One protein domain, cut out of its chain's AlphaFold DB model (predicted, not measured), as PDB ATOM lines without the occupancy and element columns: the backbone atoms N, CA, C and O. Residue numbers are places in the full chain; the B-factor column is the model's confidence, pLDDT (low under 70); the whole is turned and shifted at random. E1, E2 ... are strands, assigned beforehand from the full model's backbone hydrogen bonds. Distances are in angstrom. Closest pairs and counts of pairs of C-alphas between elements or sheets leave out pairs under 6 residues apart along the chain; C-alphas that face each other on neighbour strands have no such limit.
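Overview. This is residues 860 to 952 of the 1014 residues of the protein "Phage minor structural protein, N-terminal domain protein" of Streptococcus infantis SK1076 (UniProt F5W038). What does the model look like? It is a long, bent wall of five antiparallel strands, E4 to E8, with a small three-stranded sheet, E1 to E3, sticking out beyond its E4 edge; residues 919 to 928 fold back over one face of the wall. What is it made of? The printed part has 93 residues, 57 of them in eight named strands, E1 to E8 in chain order, with no named helix: all strand. Each sheet is a meander, each strand the antiparallel neighbour of the one before, in the orders E4 E5 E6 E7 E8 and E1 E2 E3. How is it shaped? It is flat, spanning 38 by 37 by 20 A, and only just loose, close to compact, with a radius of gyration of the C-alphas of 15.0 A.

Along the chain. Where is the large sheet? E4 is residues 884 to 888, E5 895 to 905, 25.5 A long, and E6 908 to 918, 26.9 A. E7 is 929 to 939, 29.1 A, and E8 942 to 950, 25.0 A, ending at C-alpha 950 (-35.237, 7.994, -44.080). Where is the small sheet? E1 is residues 860 to 862, beginning at C-alpha 860 (-16.507, -21.813, -41.797); E2 is 868 to 871 and E3 877 to 879.

Arrangement. How do the long strands pair? E5 and E6 are a hairpin at 163 degrees, with N 899 and O 914 2.9 A apart. E6 and E7 are a hairpin at 167 degrees, with N 913 and O 934 at 2.9 A. E7 and E8 are a hairpin at 178 degrees, with N 935 and O 946 at 2.8 A. What of the edge and the bends? E4, an edge strand like E8, forms a hairpin with E5 at 155 degrees, N 886 and O 898 being 2.8 A apart. The sheet is twisted; E5 bends by 73 degrees at residue 902, E6 by 67 at 915 and E7 by 58 at 932. How does the small sheet stand to it? In it N 861 and O 870 are 2.8 A apart between E1 and E2, and N 878 and O 869 2.8 A between E2 and E3. The closest C-alphas of E3 and E4 are those of Met 879 and Gly 885, 6.8 A apart. E1 is apart from the five strands E4 to E8.

Size, cuts and confidence. How large is it? The two C-alphas farthest apart, those of Pro 891 and Ser 941, are 46.9 A apart. Is anything missing or uncertain? The printed part has no cut and no long link. Its mean pLDDT is 88.7, and no printed residue is under 70.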
ATOM      1  N   LYS A 860     -15.320 -22.635 -41.519       85.69
ATOM      2  CA  LYS A 860     -16.507 -21.813 -41.797       85.69
ATOM      3  C   LYS A 860     -17.443 -21.858 -40.585       85.69
ATOM      4  O   LYS A 860     -17.819 -22.945 -40.152       85.69
ATOM      5  N   ILE A 861     -17.800 -20.701 -40.026       87.81
ATOM      6  CA  ILE A 861     -18.802 -20.587 -38.954       87.81
ATOM      7  C   ILE A 861     -20.147 -20.278 -39.602       87.81
ATOM      8  O   ILE A 861     -20.356 -19.171 -40.093       87.81
ATOM      9  N   SER A 862     -21.062 -21.242 -39.580       86.44
ATOM     10  CA  SER A 862     -22.377 -21.130 -40.212       86.44
ATOM     11  C   SER A 862     -23.493 -21.082 -39.177       86.44
ATOM     12  O   SER A 862     -23.532 -21.874 -38.235       86.44
ATOM     13  N   SER A 863     -24.448 -20.183 -39.377       87.94
ATOM     14  CA  SER A 863     -25.748 -20.253 -38.699       87.94
ATOM     15  C   SER A 863     -26.447 -21.592 -38.990       87.94
ATOM     16  O   SER A 863     -26.339 -22.125 -40.093       87.94
ATOM     17  N   LEU A 864     -27.205 -22.131 -38.026       83.75
ATOM     18  CA  LEU A 864     -27.885 -23.435 -38.166       83.75
ATOM     19  C   LEU A 864     -28.847 -23.512 -39.363       83.75
ATOM     20  O   LEU A 864     -29.107 -24.590 -39.883       83.75
ATOM     21  N   ASN A 865     -29.386 -22.369 -39.789       86.31
ATOM     22  CA  ASN A 865     -30.275 -22.253 -40.942       86.31
ATOM     23  C   ASN A 865     -29.540 -21.889 -42.249       86.31
ATOM     24  O   ASN A 865     -30.204 -21.687 -43.264       86.31
ATOM     25  N   GLY A 866     -28.207 -21.779 -42.229       85.00
ATOM     26  CA  GLY A 866     -27.368 -21.481 -43.396       85.00
ATOM     27  C   GLY A 866     -27.510 -20.060 -43.951       85.00
ATOM     28  O   GLY A 866     -27.168 -19.808 -45.102       85.00
ATOM     29  N   VAL A 867     -28.062 -19.127 -43.173       89.12
ATOM     30  CA  VAL A 867     -28.386 -17.767 -43.632       89.12
ATOM     31  C   VAL A 867     -27.211 -16.790 -43.484       89.12
ATOM     32  O   VAL A 867     -27.102 -15.836 -44.254       89.12
ATOM     33  N   THR A 868     -26.329 -17.036 -42.520       90.38
ATOM     34  CA  THR A 868     -25.091 -16.283 -42.292       90.38
ATOM     35  C   THR A 868     -23.917 -17.234 -42.172       90.38
ATOM     36  O   THR A 868     -23.997 -18.206 -41.415       90.38
ATOM     37  N   ASP A 869     -22.834 -16.891 -42.860       91.25
ATOM     38  CA  ASP A 869     -21.581 -17.627 -42.852       91.25
ATOM     39  C   ASP A 869     -20.398 -16.683 -42.618       91.25
ATOM     40  O   ASP A 869     -20.264 -15.670 -43.299       91.25
ATOM     41  N   PHE A 870     -19.520 -17.018 -41.674       91.69
ATOM     42  CA  PHE A 870     -18.220 -16.375 -41.519       91.69
ATOM     43  C   PHE A 870     -17.131 -17.353 -41.952       91.69
ATOM     44  O   PHE A 870     -16.825 -18.325 -41.258       91.69
ATOM     45  N   ASP A 871     -16.567 -17.105 -43.127       89.44
ATOM     46  CA  ASP A 871     -15.444 -17.861 -43.656       89.44
ATOM     47  C   ASP A 871     -14.136 -17.303 -43.071       89.44
ATOM     48  O   ASP A 871     -13.688 -16.209 -43.415       89.44
ATOM     49  N   LEU A 872     -13.514 -18.065 -42.168       88.69
ATOM     50  CA  LEU A 872     -12.269 -17.678 -41.502       88.69
ATOM     51  C   LEU A 872     -11.027 -17.910 -42.377       88.69
ATOM     52  O   LEU A 872      -9.922 -17.550 -41.968       88.69
ATOM     53  N   GLN A 873     -11.189 -18.520 -43.554       86.88
ATOM     54  CA  GLN A 873     -10.133 -18.695 -44.545       86.88
ATOM     55  C   GLN A 873     -10.078 -17.513 -45.517       86.88
ATOM     56  O   GLN A 873      -8.989 -17.014 -45.795       86.88
ATOM     57  N   THR A 874     -11.224 -17.054 -46.024       87.69
ATOM     58  CA  THR A 874     -11.280 -15.907 -46.951       87.69
ATOM     59  C   THR A 874     -11.504 -14.565 -46.252       87.69
ATOM     60  O   THR A 874     -11.192 -13.521 -46.821       87.69
ATOM     61  N   GLY A 875     -12.006 -14.576 -45.014       84.50
ATOM     62  CA  GLY A 875     -12.313 -13.380 -44.227       84.50
ATOM     63  C   GLY A 875     -13.659 -12.732 -44.563       84.50
ATOM     64  O   GLY A 875     -13.979 -11.686 -43.996       84.50
ATOM     65  N   TRP A 876     -14.453 -13.326 -45.461       90.12
ATOM     66  CA  TRP A 876     -15.774 -12.815 -45.819       90.12
ATOM     67  C   TRP A 876     -16.841 -13.219 -44.800       90.12
ATOM     68  O   TRP A 876     -16.869 -14.344 -44.298       90.12
ATOM     69  N   ILE A 877     -17.756 -12.285 -44.535       91.00
ATOM     70  CA  ILE A 877     -19.017 -12.560 -43.847       91.00
ATOM     71  C   ILE A 877     -20.124 -12.503 -44.899       91.00
ATOM     72  O   ILE A 877     -20.424 -11.434 -45.435       91.00
ATOM     73  N   GLU A 878     -20.719 -13.650 -45.198       89.12
ATOM     74  CA  GLU A 878     -21.758 -13.805 -46.211       89.12
ATOM     75  C   GLU A 878     -23.145 -13.757 -45.565       89.12
ATOM     76  O   GLU A 878     -23.423 -14.433 -44.570       89.12
ATOM     77  N   MET A 879     -24.031 -12.947 -46.146       90.25
ATOM     78  CA  MET A 879     -25.423 -12.789 -45.725       90.25
ATOM     79  C   MET A 879     -26.322 -13.298 -46.857       90.25
ATOM     80  O   MET A 879     -26.638 -12.571 -47.795       90.25
ATOM     81  N   ASN A 880     -26.709 -14.571 -46.782       85.00
ATOM     82  CA  ASN A 880     -27.242 -15.343 -47.912       85.00
ATOM     83  C   ASN A 880     -28.769 -15.240 -48.088       85.00
ATOM     84  O   ASN A 880     -29.345 -15.871 -48.975       85.00
ATOM     85  N   LYS A 881     -29.451 -14.448 -47.252       86.38
ATOM     86  CA  LYS A 881     -30.901 -14.216 -47.330       86.38
ATOM     87  C   LYS A 881     -31.231 -12.734 -47.157       86.38
ATOM     88  O   LYS A 881     -30.425 -11.952 -46.662       86.38
ATOM     89  N   GLU A 882     -32.433 -12.349 -47.571       83.69
ATOM     90  CA  GLU A 882     -32.948 -11.000 -47.345       83.69
ATOM     91  C   GLU A 882     -33.176 -10.710 -45.856       83.69
ATOM     92  O   GLU A 882     -33.487 -11.613 -45.078       83.69
ATOM     93  N   ALA A 883     -33.052  -9.435 -45.480       82.44
ATOM     94  CA  ALA A 883     -33.232  -8.942 -44.114       82.44
ATOM     95  C   ALA A 883     -32.208  -9.486 -43.097       82.44
ATOM     96  O   ALA A 883     -32.483  -9.550 -41.898       82.44
ATOM     97  N   VAL A 884     -31.009  -9.837 -43.567       86.25
ATOM     98  CA  VAL A 884     -29.907 -10.346 -42.742       86.25
ATOM     99  C   VAL A 884     -28.849  -9.260 -42.588       86.25
ATOM    100  O   VAL A 884     -28.547  -8.522 -43.528       86.25
ATOM    101  N   GLY A 885     -28.284  -9.140 -41.392       87.81
ATOM    102  CA  GLY A 885     -27.243  -8.160 -41.138       87.81
ATOM    103  C   GLY A 885     -26.862  -8.042 -39.671       87.81
ATOM    104  O   GLY A 885     -27.092  -8.948 -38.872       87.81
ATOM    105  N   ILE A 886     -26.264  -6.908 -39.322       91.31
ATOM    106  CA  ILE A 886     -25.725  -6.625 -37.994       91.31
ATOM    107  C   ILE A 886     -26.676  -5.660 -37.295       91.31
ATOM    108  O   ILE A 886     -27.003  -4.609 -37.842       91.31
ATOM    109  N   ARG A 887     -27.106  -5.987 -36.074       90.69
ATOM    110  CA  ARG A 887     -27.908  -5.087 -35.237       90.69
ATOM    111  C   ARG A 887     -27.261  -4.888 -33.877       90.69
ATOM    112  O   ARG A 887     -26.731  -5.830 -33.297       90.69
ATOM    113  N   ASN A 888     -27.375  -3.678 -33.359       91.12
ATOM    114  CA  ASN A 888     -26.964  -3.308 -32.020       91.12
ATOM    115  C   ASN A 888     -28.171  -2.745 -31.256       91.12
ATOM    116  O   ASN A 888     -28.894  -1.882 -31.763       91.12
ATOM    117  N   ARG A 889     -28.394  -3.241 -30.037       87.75
ATOM    118  CA  ARG A 889     -29.529  -2.870 -29.186       87.75
ATOM    119  C   ARG A 889     -29.027  -2.544 -27.788       87.75
ATOM    120  O   ARG A 889     -28.752  -3.443 -27.001       87.75
ATOM    121  N   PHE A 890     -28.953  -1.257 -27.476       88.12
ATOM    122  CA  PHE A 890     -28.783  -0.815 -26.096       88.12
ATOM    123  C   PHE A 890     -30.154  -0.740 -25.403       88.12
ATOM    124  O   PHE A 890     -31.141  -0.392 -26.061       88.12
ATOM    125  N   PRO A 891     -30.242  -1.035 -24.094       85.31
ATOM    126  CA  PRO A 891     -31.440  -0.750 -23.307       85.31
ATOM    127  C   PRO A 891     -31.836   0.730 -23.430       85.31
ATOM    128  O   PRO A 891     -30.966   1.602 -23.412       85.31
ATOM    129  N   ASP A 892     -33.131   1.013 -23.596       85.88
ATOM    130  CA  ASP A 892     -33.704   2.372 -23.650       85.88
ATOM    131  C   ASP A 892     -33.085   3.318 -24.698       85.88
ATOM    132  O   ASP A 892     -33.045   4.549 -24.544       85.88
ATOM    133  N   ARG A 893     -32.576   2.749 -25.794       90.75
ATOM    134  CA  ARG A 893     -32.049   3.488 -26.944       90.75
ATOM    135  C   ARG A 893     -32.593   2.904 -28.253       90.75
ATOM    136  O   ARG A 893     -32.907   1.714 -28.308       90.75
ATOM    137  N   PRO A 894     -32.668   3.716 -29.322       90.00
ATOM    138  CA  PRO A 894     -33.009   3.228 -30.655       90.00
ATOM    139  C   PRO A 894     -32.108   2.068 -31.102       90.00
ATOM    140  O   PRO A 894     -30.899   2.084 -30.861       90.00
ATOM    141  N   THR A 895     -32.695   1.074 -31.770       92.69
ATOM    142  CA  THR A 895     -31.942  -0.051 -32.348       92.69
ATOM    143  C   THR A 895     -31.214   0.419 -33.593       92.69
ATOM    144  O   THR A 895     -31.825   1.023 -34.467       92.69
ATOM    145  N   GLN A 896     -29.922   0.122 -33.675       93.56
ATOM    146  CA  GLN A 896     -29.060   0.461 -34.805       93.56
ATOM    147  C   GLN A 896     -28.842  -0.793 -35.639       93.56
ATOM    148  O   GLN A 896     -28.625  -1.867 -35.074       93.56
ATOM    149  N   PHE A 897     -28.886  -0.689 -36.959       93.50
ATOM    150  CA  PHE A 897     -28.699  -1.856 -37.805       93.50
ATOM    151  C   PHE A 897     -28.124  -1.533 -39.179       93.50
ATOM    152  O   PHE A 897     -28.399  -0.491 -39.775       93.50
ATOM    153  N   LEU A 898     -27.351  -2.494 -39.678       93.12
ATOM    154  CA  LEU A 898     -26.923  -2.609 -41.059       93.12
ATOM    155  C   LEU A 898     -27.553  -3.874 -41.632       93.12
ATOM    156  O   LEU A 898     -27.313  -4.955 -41.101       93.12
ATOM    157  N   ILE A 899     -28.362  -3.754 -42.683       92.00
ATOM    158  CA  ILE A 899     -29.104  -4.880 -43.268       92.00
ATOM    159  C   ILE A 899     -28.902  -4.930 -44.774       92.00
ATOM    160  O   ILE A 899     -29.044  -3.915 -45.459       92.00
ATOM    161  N   PHE A 900     -28.679  -6.138 -45.280       91.00
ATOM    162  CA  PHE A 900     -28.708  -6.448 -46.701       91.00
ATOM    163  C   PHE A 900     -30.066  -7.048 -47.066       91.00
ATOM    164  O   PHE A 900     -30.624  -7.885 -46.349       91.00
ATOM    165  N   GLY A 901     -30.637  -6.600 -48.177       88.50
ATOM    166  CA  GLY A 901     -31.912  -7.122 -48.652       88.50
ATOM    167  C   GLY A 901     -32.114  -6.915 -50.140       88.50
ATOM    168  O   GLY A 901     -31.243  -6.405 -50.842       88.50
ATOM    169  N   LYS A 902     -33.277  -7.348 -50.617       89.75
ATOM    170  CA  LYS A 902     -33.701  -7.225 -52.010       89.75
ATOM    171  C   LYS A 902     -35.111  -6.661 -52.076       89.75
ATOM    172  O   LYS A 902     -35.883  -6.789 -51.130       89.75
ATOM    173  N   GLY A 903     -35.447  -6.041 -53.194       88.38
ATOM    174  CA  GLY A 903     -36.765  -5.476 -53.436       88.38
ATOM    175  C   GLY A 903     -36.909  -5.012 -54.875       88.38
ATOM    176  O   GLY A 903     -36.114  -5.375 -55.739       88.38
ATOM    177  N   ILE A 904     -37.929  -4.201 -55.127       89.88
ATOM    178  CA  ILE A 904     -38.208  -3.641 -56.449       89.88
ATOM    179  C   ILE A 904     -38.093  -2.120 -56.347       89.88
ATOM    180  O   ILE A 904     -38.795  -1.500 -55.551       89.88
ATOM    181  N   LEU A 905     -37.226  -1.522 -57.164       88.31
ATOM    182  CA  LEU A 905     -37.059  -0.077 -57.296       88.31
ATOM    183  C   LEU A 905     -37.584   0.356 -58.666       88.31
ATOM    184  O   LEU A 905     -37.022  -0.022 -59.689       88.31
ATOM    185  N   ASN A 906     -38.663   1.144 -58.699       86.56
ATOM    186  CA  ASN A 906     -39.281   1.634 -59.943       86.56
ATOM    187  C   ASN A 906     -39.571   0.520 -60.976       86.56
ATOM    188  O   ASN A 906     -39.357   0.699 -62.172       86.56
ATOM    189  N   GLY A 907     -40.025  -0.646 -60.508       86.69
ATOM    190  CA  GLY A 907     -40.295  -1.818 -61.349       86.69
ATOM    191  C   GLY A 907     -39.081  -2.710 -61.638       86.69
ATOM    192  O   GLY A 907     -39.281  -3.813 -62.122       86.69
ATOM    193  N   VAL A 908     -37.859  -2.293 -61.283       90.25
ATOM    194  CA  VAL A 908     -36.625  -3.069 -61.494       90.25
ATOM    195  C   VAL A 908     -36.245  -3.841 -60.226       90.25
ATOM    196  O   VAL A 908     -36.098  -3.224 -59.164       90.25
ATOM    197  N   PRO A 909     -36.039  -5.168 -60.297       91.38
ATOM    198  CA  PRO A 909     -35.482  -5.944 -59.193       91.38
ATOM    199  C   PRO A 909     -34.087  -5.435 -58.802       91.38
ATOM    200  O   PRO A 909     -33.190  -5.305 -59.638       91.38
ATOM    201  N   GLY A 910     -33.895  -5.152 -57.518       90.38
ATOM    202  CA  GLY A 910     -32.648  -4.617 -56.987       90.38
ATOM    203  C   GLY A 910     -32.308  -5.160 -55.607       90.38
ATOM    204  O   GLY A 910     -33.152  -5.705 -54.894       90.38
ATOM    205  N   ALA A 911     -31.045  -4.992 -55.234       92.12
ATOM    206  CA  ALA A 911     -30.562  -5.196 -53.880       92.12
ATOM    207  C   ALA A 911     -30.404  -3.845 -53.184       92.12
ATOM    208  O   ALA A 911     -30.196  -2.809 -53.827       92.12
ATOM    209  N   TYR A 912     -30.483  -3.863 -51.860       91.25
ATOM    210  CA  TYR A 912     -30.212  -2.689 -51.054       91.25
ATOM    211  C   TYR A 912     -29.311  -2.996 -49.864       91.25
ATOM    212  O   TYR A 912     -29.362  -4.074 -49.267       91.25
ATOM    213  N   THR A 913     -28.561  -1.973 -49.470       92.69
ATOM    214  CA  THR A 913     -27.857  -1.904 -48.190       92.69
ATOM    215  C   THR A 913     -28.499  -0.806 -47.360       92.69
ATOM    216  O   THR A 913     -28.555   0.348 -47.782       92.69
ATOM    217  N   GLN A 914     -29.001  -1.162 -46.185       91.81
ATOM    218  CA  GLN A 914     -29.591  -0.231 -45.230       91.81
ATOM    219  C   GLN A 914     -28.620   0.002 -44.085       91.81
ATOM    220  O   GLN A 914     -28.146  -0.965 -43.500       91.81
ATOM    221  N   LEU A 915     -28.394   1.261 -43.729       93.81
ATOM    222  CA  LEU A 915     -27.749   1.675 -42.489       93.81
ATOM    223  C   LEU A 915     -28.718   2.601 -41.760       93.81
ATOM    224  O   LEU A 915     -28.919   3.745 -42.172       93.81
ATOM    225  N   MET A 916     -29.367   2.095 -40.714       91.06
ATOM    226  CA  MET A 916     -30.492   2.783 -40.087       91.06
ATOM    227  C   MET A 916     -30.508   2.648 -38.566       91.06
ATOM    228  O   MET A 916     -29.845   1.805 -37.963       91.06
ATOM    229  N   SER A 917     -31.300   3.519 -37.955       91.44
ATOM    230  CA  SER A 917     -31.677   3.503 -36.552       91.44
ATOM    231  C   SER A 917     -33.195   3.594 -36.444       91.44
ATOM    232  O   SER A 917     -33.828   4.340 -37.194       91.44
ATOM    233  N   ASN A 918     -33.793   2.850 -35.520       91.19
ATOM    234  CA  ASN A 918     -35.238   2.829 -35.321       91.19
ATOM    235  C   ASN A 918     -35.590   2.963 -33.834       91.19
ATOM    236  O   ASN A 918     -35.063   2.239 -32.983       91.19
ATOM    237  N   ARG A 919     -36.498   3.895 -33.520       90.56
ATOM    238  CA  ARG A 919     -36.882   4.215 -32.136       90.56
ATOM    239  C   ARG A 919     -37.738   3.128 -31.481       90.56
ATOM    240  O   ARG A 919     -37.607   2.926 -30.280       90.56
ATOM    241  N   ASN A 920     -38.563   2.427 -32.254       88.81
ATOM    242  CA  ASN A 920     -39.440   1.351 -31.779       88.81
ATOM    243  C   ASN A 920     -38.725  -0.010 -31.668       88.81
ATOM    244  O   ASN A 920     -39.306  -0.983 -31.192       88.81
ATOM    245  N   GLY A 921     -37.462  -0.093 -32.093       85.62
ATOM    246  CA  GLY A 921     -36.651  -1.306 -32.006       85.62
ATOM    247  C   GLY A 921     -36.924  -2.344 -33.096       85.62
ATOM    248  O   GLY A 921     -36.516  -3.497 -32.952       85.62
ATOM    249  N   VAL A 922     -37.597  -1.950 -34.182       86.19
ATOM    250  CA  VAL A 922     -37.836  -2.806 -35.352       86.19
ATOM    251  C   VAL A 922     -36.765  -2.590 -36.424       86.19
ATOM    252  O   VAL A 922     -36.181  -1.516 -36.532       86.19
ATOM    253  N   THR A 923     -36.499  -3.619 -37.230       85.56
ATOM    254  CA  THR A 923     -35.550  -3.566 -38.360       85.56
ATOM    255  C   THR A 923     -36.207  -3.209 -39.697       85.56
ATOM    256  O   THR A 923     -35.519  -3.089 -40.710       85.56
ATOM    257  N   GLY A 924     -37.536  -3.068 -39.717       82.00
ATOM    258  CA  GLY A 924     -38.294  -2.592 -40.873       82.00
ATOM    259  C   GLY A 924     -38.277  -1.067 -40.993       82.00
ATOM    260  O   GLY A 924     -38.030  -0.360 -40.016       82.00
ATOM    261  N   ILE A 925     -38.560  -0.569 -42.197       82.81
ATOM    262  CA  ILE A 925     -38.712   0.865 -42.457       82.81
ATOM    263  C   ILE A 925     -40.101   1.311 -41.994       82.81
ATOM    264  O   ILE A 925     -41.118   0.801 -42.455       82.81
ATOM    265  N   GLU A 926     -40.139   2.308 -41.119       85.12
ATOM    266  CA  GLU A 926     -41.366   2.946 -40.632       85.12
ATOM    267  C   GLU A 926     -41.118   4.417 -40.270       85.12
ATOM    268  O   GLU A 926     -39.981   4.884 -40.265       85.12
ATOM    269  N   HIS A 927     -42.175   5.139 -39.892       82.19
ATOM    270  CA  HIS A 927     -42.146   6.568 -39.559       82.19
ATOM    271  C   HIS A 927     -41.173   6.967 -38.426       82.19
ATOM    272  O   HIS A 927     -40.855   8.146 -38.291       82.19
ATOM    273  N   THR A 928     -40.682   6.016 -37.616       86.44
ATOM    274  CA  THR A 928     -39.665   6.270 -36.574       86.44
ATOM    275  C   THR A 928     -38.230   5.935 -36.994       86.44
ATOM    276  O   THR A 928     -37.301   6.072 -36.192       86.44
ATOM    277  N   SER A 929     -38.045   5.495 -38.240       88.00
ATOM    278  CA  SER A 929     -36.745   5.114 -38.790       88.00
ATOM    279  C   SER A 929     -35.985   6.341 -39.280       88.00
ATOM    280  O   SER A 929     -36.551   7.226 -39.922       88.00
ATOM    281  N   ALA A 930     -34.687   6.368 -38.998       88.62
ATOM    282  CA  ALA A 930     -33.765   7.375 -39.492       88.62
ATOM    283  C   ALA A 930     -32.511   6.701 -40.061       88.62
ATOM    284  O   ALA A 930     -31.924   5.840 -39.405       88.62
ATOM    285  N   GLY A 931     -32.084   7.080 -41.263       89.81
ATOM    286  CA  GLY A 931     -30.871   6.537 -41.870       89.81
ATOM    287  C   GLY A 931     -30.865   6.579 -43.390       89.81
ATOM    288  O   GLY A 931     -31.541   7.401 -44.004       89.81
ATOM    289  N   ILE A 932     -30.069   5.698 -43.991       90.94
ATOM    290  CA  ILE A 932     -29.808   5.670 -45.431       90.94
ATOM    291  C   ILE A 932     -30.028   4.255 -45.957       90.94
ATOM    292  O   ILE A 932     -29.584   3.276 -45.358       90.94
ATOM    293  N   GLN A 933     -30.670   4.155 -47.114       91.12
ATOM    294  CA  GLN A 933     -30.763   2.938 -47.903       91.12
ATOM    295  C   GLN A 933     -30.202   3.192 -49.295       91.12
ATOM    296  O   GLN A 933     -30.629   4.107 -49.996       91.12
ATOM    297  N   ILE A 934     -29.247   2.367 -49.694       94.06
ATOM    298  CA  ILE A 934     -28.576   2.451 -50.987       94.06
ATOM    299  C   ILE A 934     -29.096   1.306 -51.840       94.06
ATOM    300  O   ILE A 934     -28.925   0.147 -51.470       94.06
ATOM    301  N   TRP A 935     -29.720   1.634 -52.962       93.69
ATOM    302  CA  TRP A 935     -30.298   0.700 -53.914       93.69
ATOM    303  C   TRP A 935     -29.445   0.579 -55.167       93.69
ATOM    304  O   TRP A 935     -28.966   1.577 -55.716       93.69
ATOM    305  N   ASN A 936     -29.340  -0.649 -55.660       92.69
ATOM    306  CA  ASN A 936     -28.753  -0.951 -56.953       92.69
ATOM    307  C   ASN A 936     -29.511  -2.119 -57.597       92.69
ATOM    308  O   ASN A 936     -29.641  -3.189 -56.998       92.69
ATOM    309  N   GLY A 937     -30.039  -1.908 -58.799       92.44
ATOM    310  CA  GLY A 937     -30.793  -2.907 -59.547       92.44
ATOM    311  C   GLY A 937     -30.579  -2.777 -61.048       92.44
ATOM    312  O   GLY A 937     -30.296  -1.696 -61.571       92.44
ATOM    313  N   ARG A 938     -30.717  -3.902 -61.750       89.88
ATOM    314  CA  ARG A 938     -30.604  -3.960 -63.207       89.88
ATOM    315  C   ARG A 938     -31.530  -5.022 -63.777       89.88
ATOM    316  O   ARG A 938     -31.467  -6.177 -63.371       89.88
ATOM    317  N   GLU A 939     -32.290  -4.644 -64.796       90.81
ATOM    318  CA  GLU A 939     -33.089  -5.556 -65.612       90.81
ATOM    319  C   GLU A 939     -32.846  -5.245 -67.096       90.81
ATOM    320  O   GLU A 939     -33.208  -4.183 -67.606       90.81
ATOM    321  N   GLY A 940     -32.129  -6.138 -67.789       87.50
ATOM    322  CA  GLY A 940     -31.666  -5.899 -69.159       87.50
ATOM    323  C   GLY A 940     -30.748  -4.671 -69.266       87.50
ATOM    324  O   GLY A 940     -29.651  -4.639 -68.696       87.50
ATOM    325  N   SER A 941     -31.181  -3.661 -70.025       87.94
ATOM    326  CA  SER A 941     -30.512  -2.358 -70.158       87.94
ATOM    327  C   SER A 941     -31.004  -1.305 -69.154       87.94
ATOM    328  O   SER A 941     -30.418  -0.226 -69.090       87.94
ATOM    329  N   ASN A 942     -32.055  -1.589 -68.378       86.25
ATOM    330  CA  ASN A 942     -32.596  -0.666 -67.382       86.25
ATOM    331  C   ASN A 942     -31.803  -0.794 -66.076       86.25
ATOM    332  O   ASN A 942     -31.878  -1.817 -65.396       86.25
ATOM    333  N   VAL A 943     -31.023   0.235 -65.749       89.44
ATOM    334  CA  VAL A 943     -30.236   0.325 -64.514       89.44
ATOM    335  C   VAL A 943     -30.909   1.343 -63.602       89.44
ATOM    336  O   VAL A 943     -31.090   2.495 -63.990       89.44
ATOM    337  N   GLN A 944     -31.267   0.920 -62.392       90.56
ATOM    338  CA  GLN A 944     -31.855   1.781 -61.369       90.56
ATOM    339  C   GLN A 944     -30.915   1.841 -60.167       90.56
ATOM    340  O   GLN A 944     -30.567   0.821 -59.571       90.56
ATOM    341  N   THR A 945     -30.520   3.051 -59.791       91.62
ATOM    342  CA  THR A 945     -29.768   3.324 -58.568       91.62
ATOM    343  C   THR A 945     -30.479   4.420 -57.793       91.62
ATOM    344  O   THR A 945     -30.997   5.376 -58.370       91.62
ATOM    345  N   ALA A 946     -30.540   4.277 -56.474       89.88
ATOM    346  CA  ALA A 946     -31.128   5.293 -55.614       89.88
ATOM    347  C   ALA A 946     -30.431   5.307 -54.258       89.88
ATOM    348  O   ALA A 946     -30.028   4.269 -53.741       89.88
ATOM    349  N   ILE A 947     -30.325   6.490 -53.664       90.25
ATOM    350  CA  ILE A 947     -30.018   6.638 -52.246       90.25
ATOM    351  C   ILE A 947     -31.261   7.246 -51.618       90.25
ATOM    352  O   ILE A 947     -31.616   8.390 -51.898       90.25
ATOM    353  N   THR A 948     -31.945   6.459 -50.801       86.25
ATOM    354  CA  THR A 948     -33.116   6.903 -50.060       86.25
ATOM    355  C   THR A 948     -32.677   7.253 -48.658       86.25
ATOM    356  O   THR A 948     -32.111   6.423 -47.946       86.25
ATOM    357  N   PHE A 949     -32.953   8.481 -48.254       85.50
ATOM    358  CA  PHE A 949     -32.789   8.865 -46.869       85.50
ATOM    359  C   PHE A 949     -34.125   8.755 -46.140       85.50
ATOM    360  O   PHE A 949     -35.155   9.211 -46.634       85.50
ATOM    361  N   TYR A 950     -34.089   8.157 -44.957       84.69
ATOM    362  CA  TYR A 950     -35.237   7.994 -44.080       84.69
ATOM    363  C   TYR A 950     -35.092   8.918 -42.879       84.69
ATOM    364  O   TYR A 950     -34.024   9.003 -42.273       84.69
ATOM    365  N   GLY A 951     -36.178   9.614 -42.552       81.88
ATOM    366  CA  GLY A 951     -36.240  10.601 -41.483       81.88
ATOM    367  C   GLY A 951     -36.935  11.880 -41.945       81.88
ATOM    368  O   GLY A 951     -36.761  12.326 -43.075       81.88
ATOM    369  N   LYS A 952     -37.732  12.480 -41.058       79.06
ATOM    370  CA  LYS A 952     -38.465  13.721 -41.347       79.06
ATOM    371  C   LYS A 952     -37.531  14.908 -41.602       79.06
ATOM    372  O   LYS A 952     -37.740  15.686 -42.525       79.06
TER     373      LYS A 952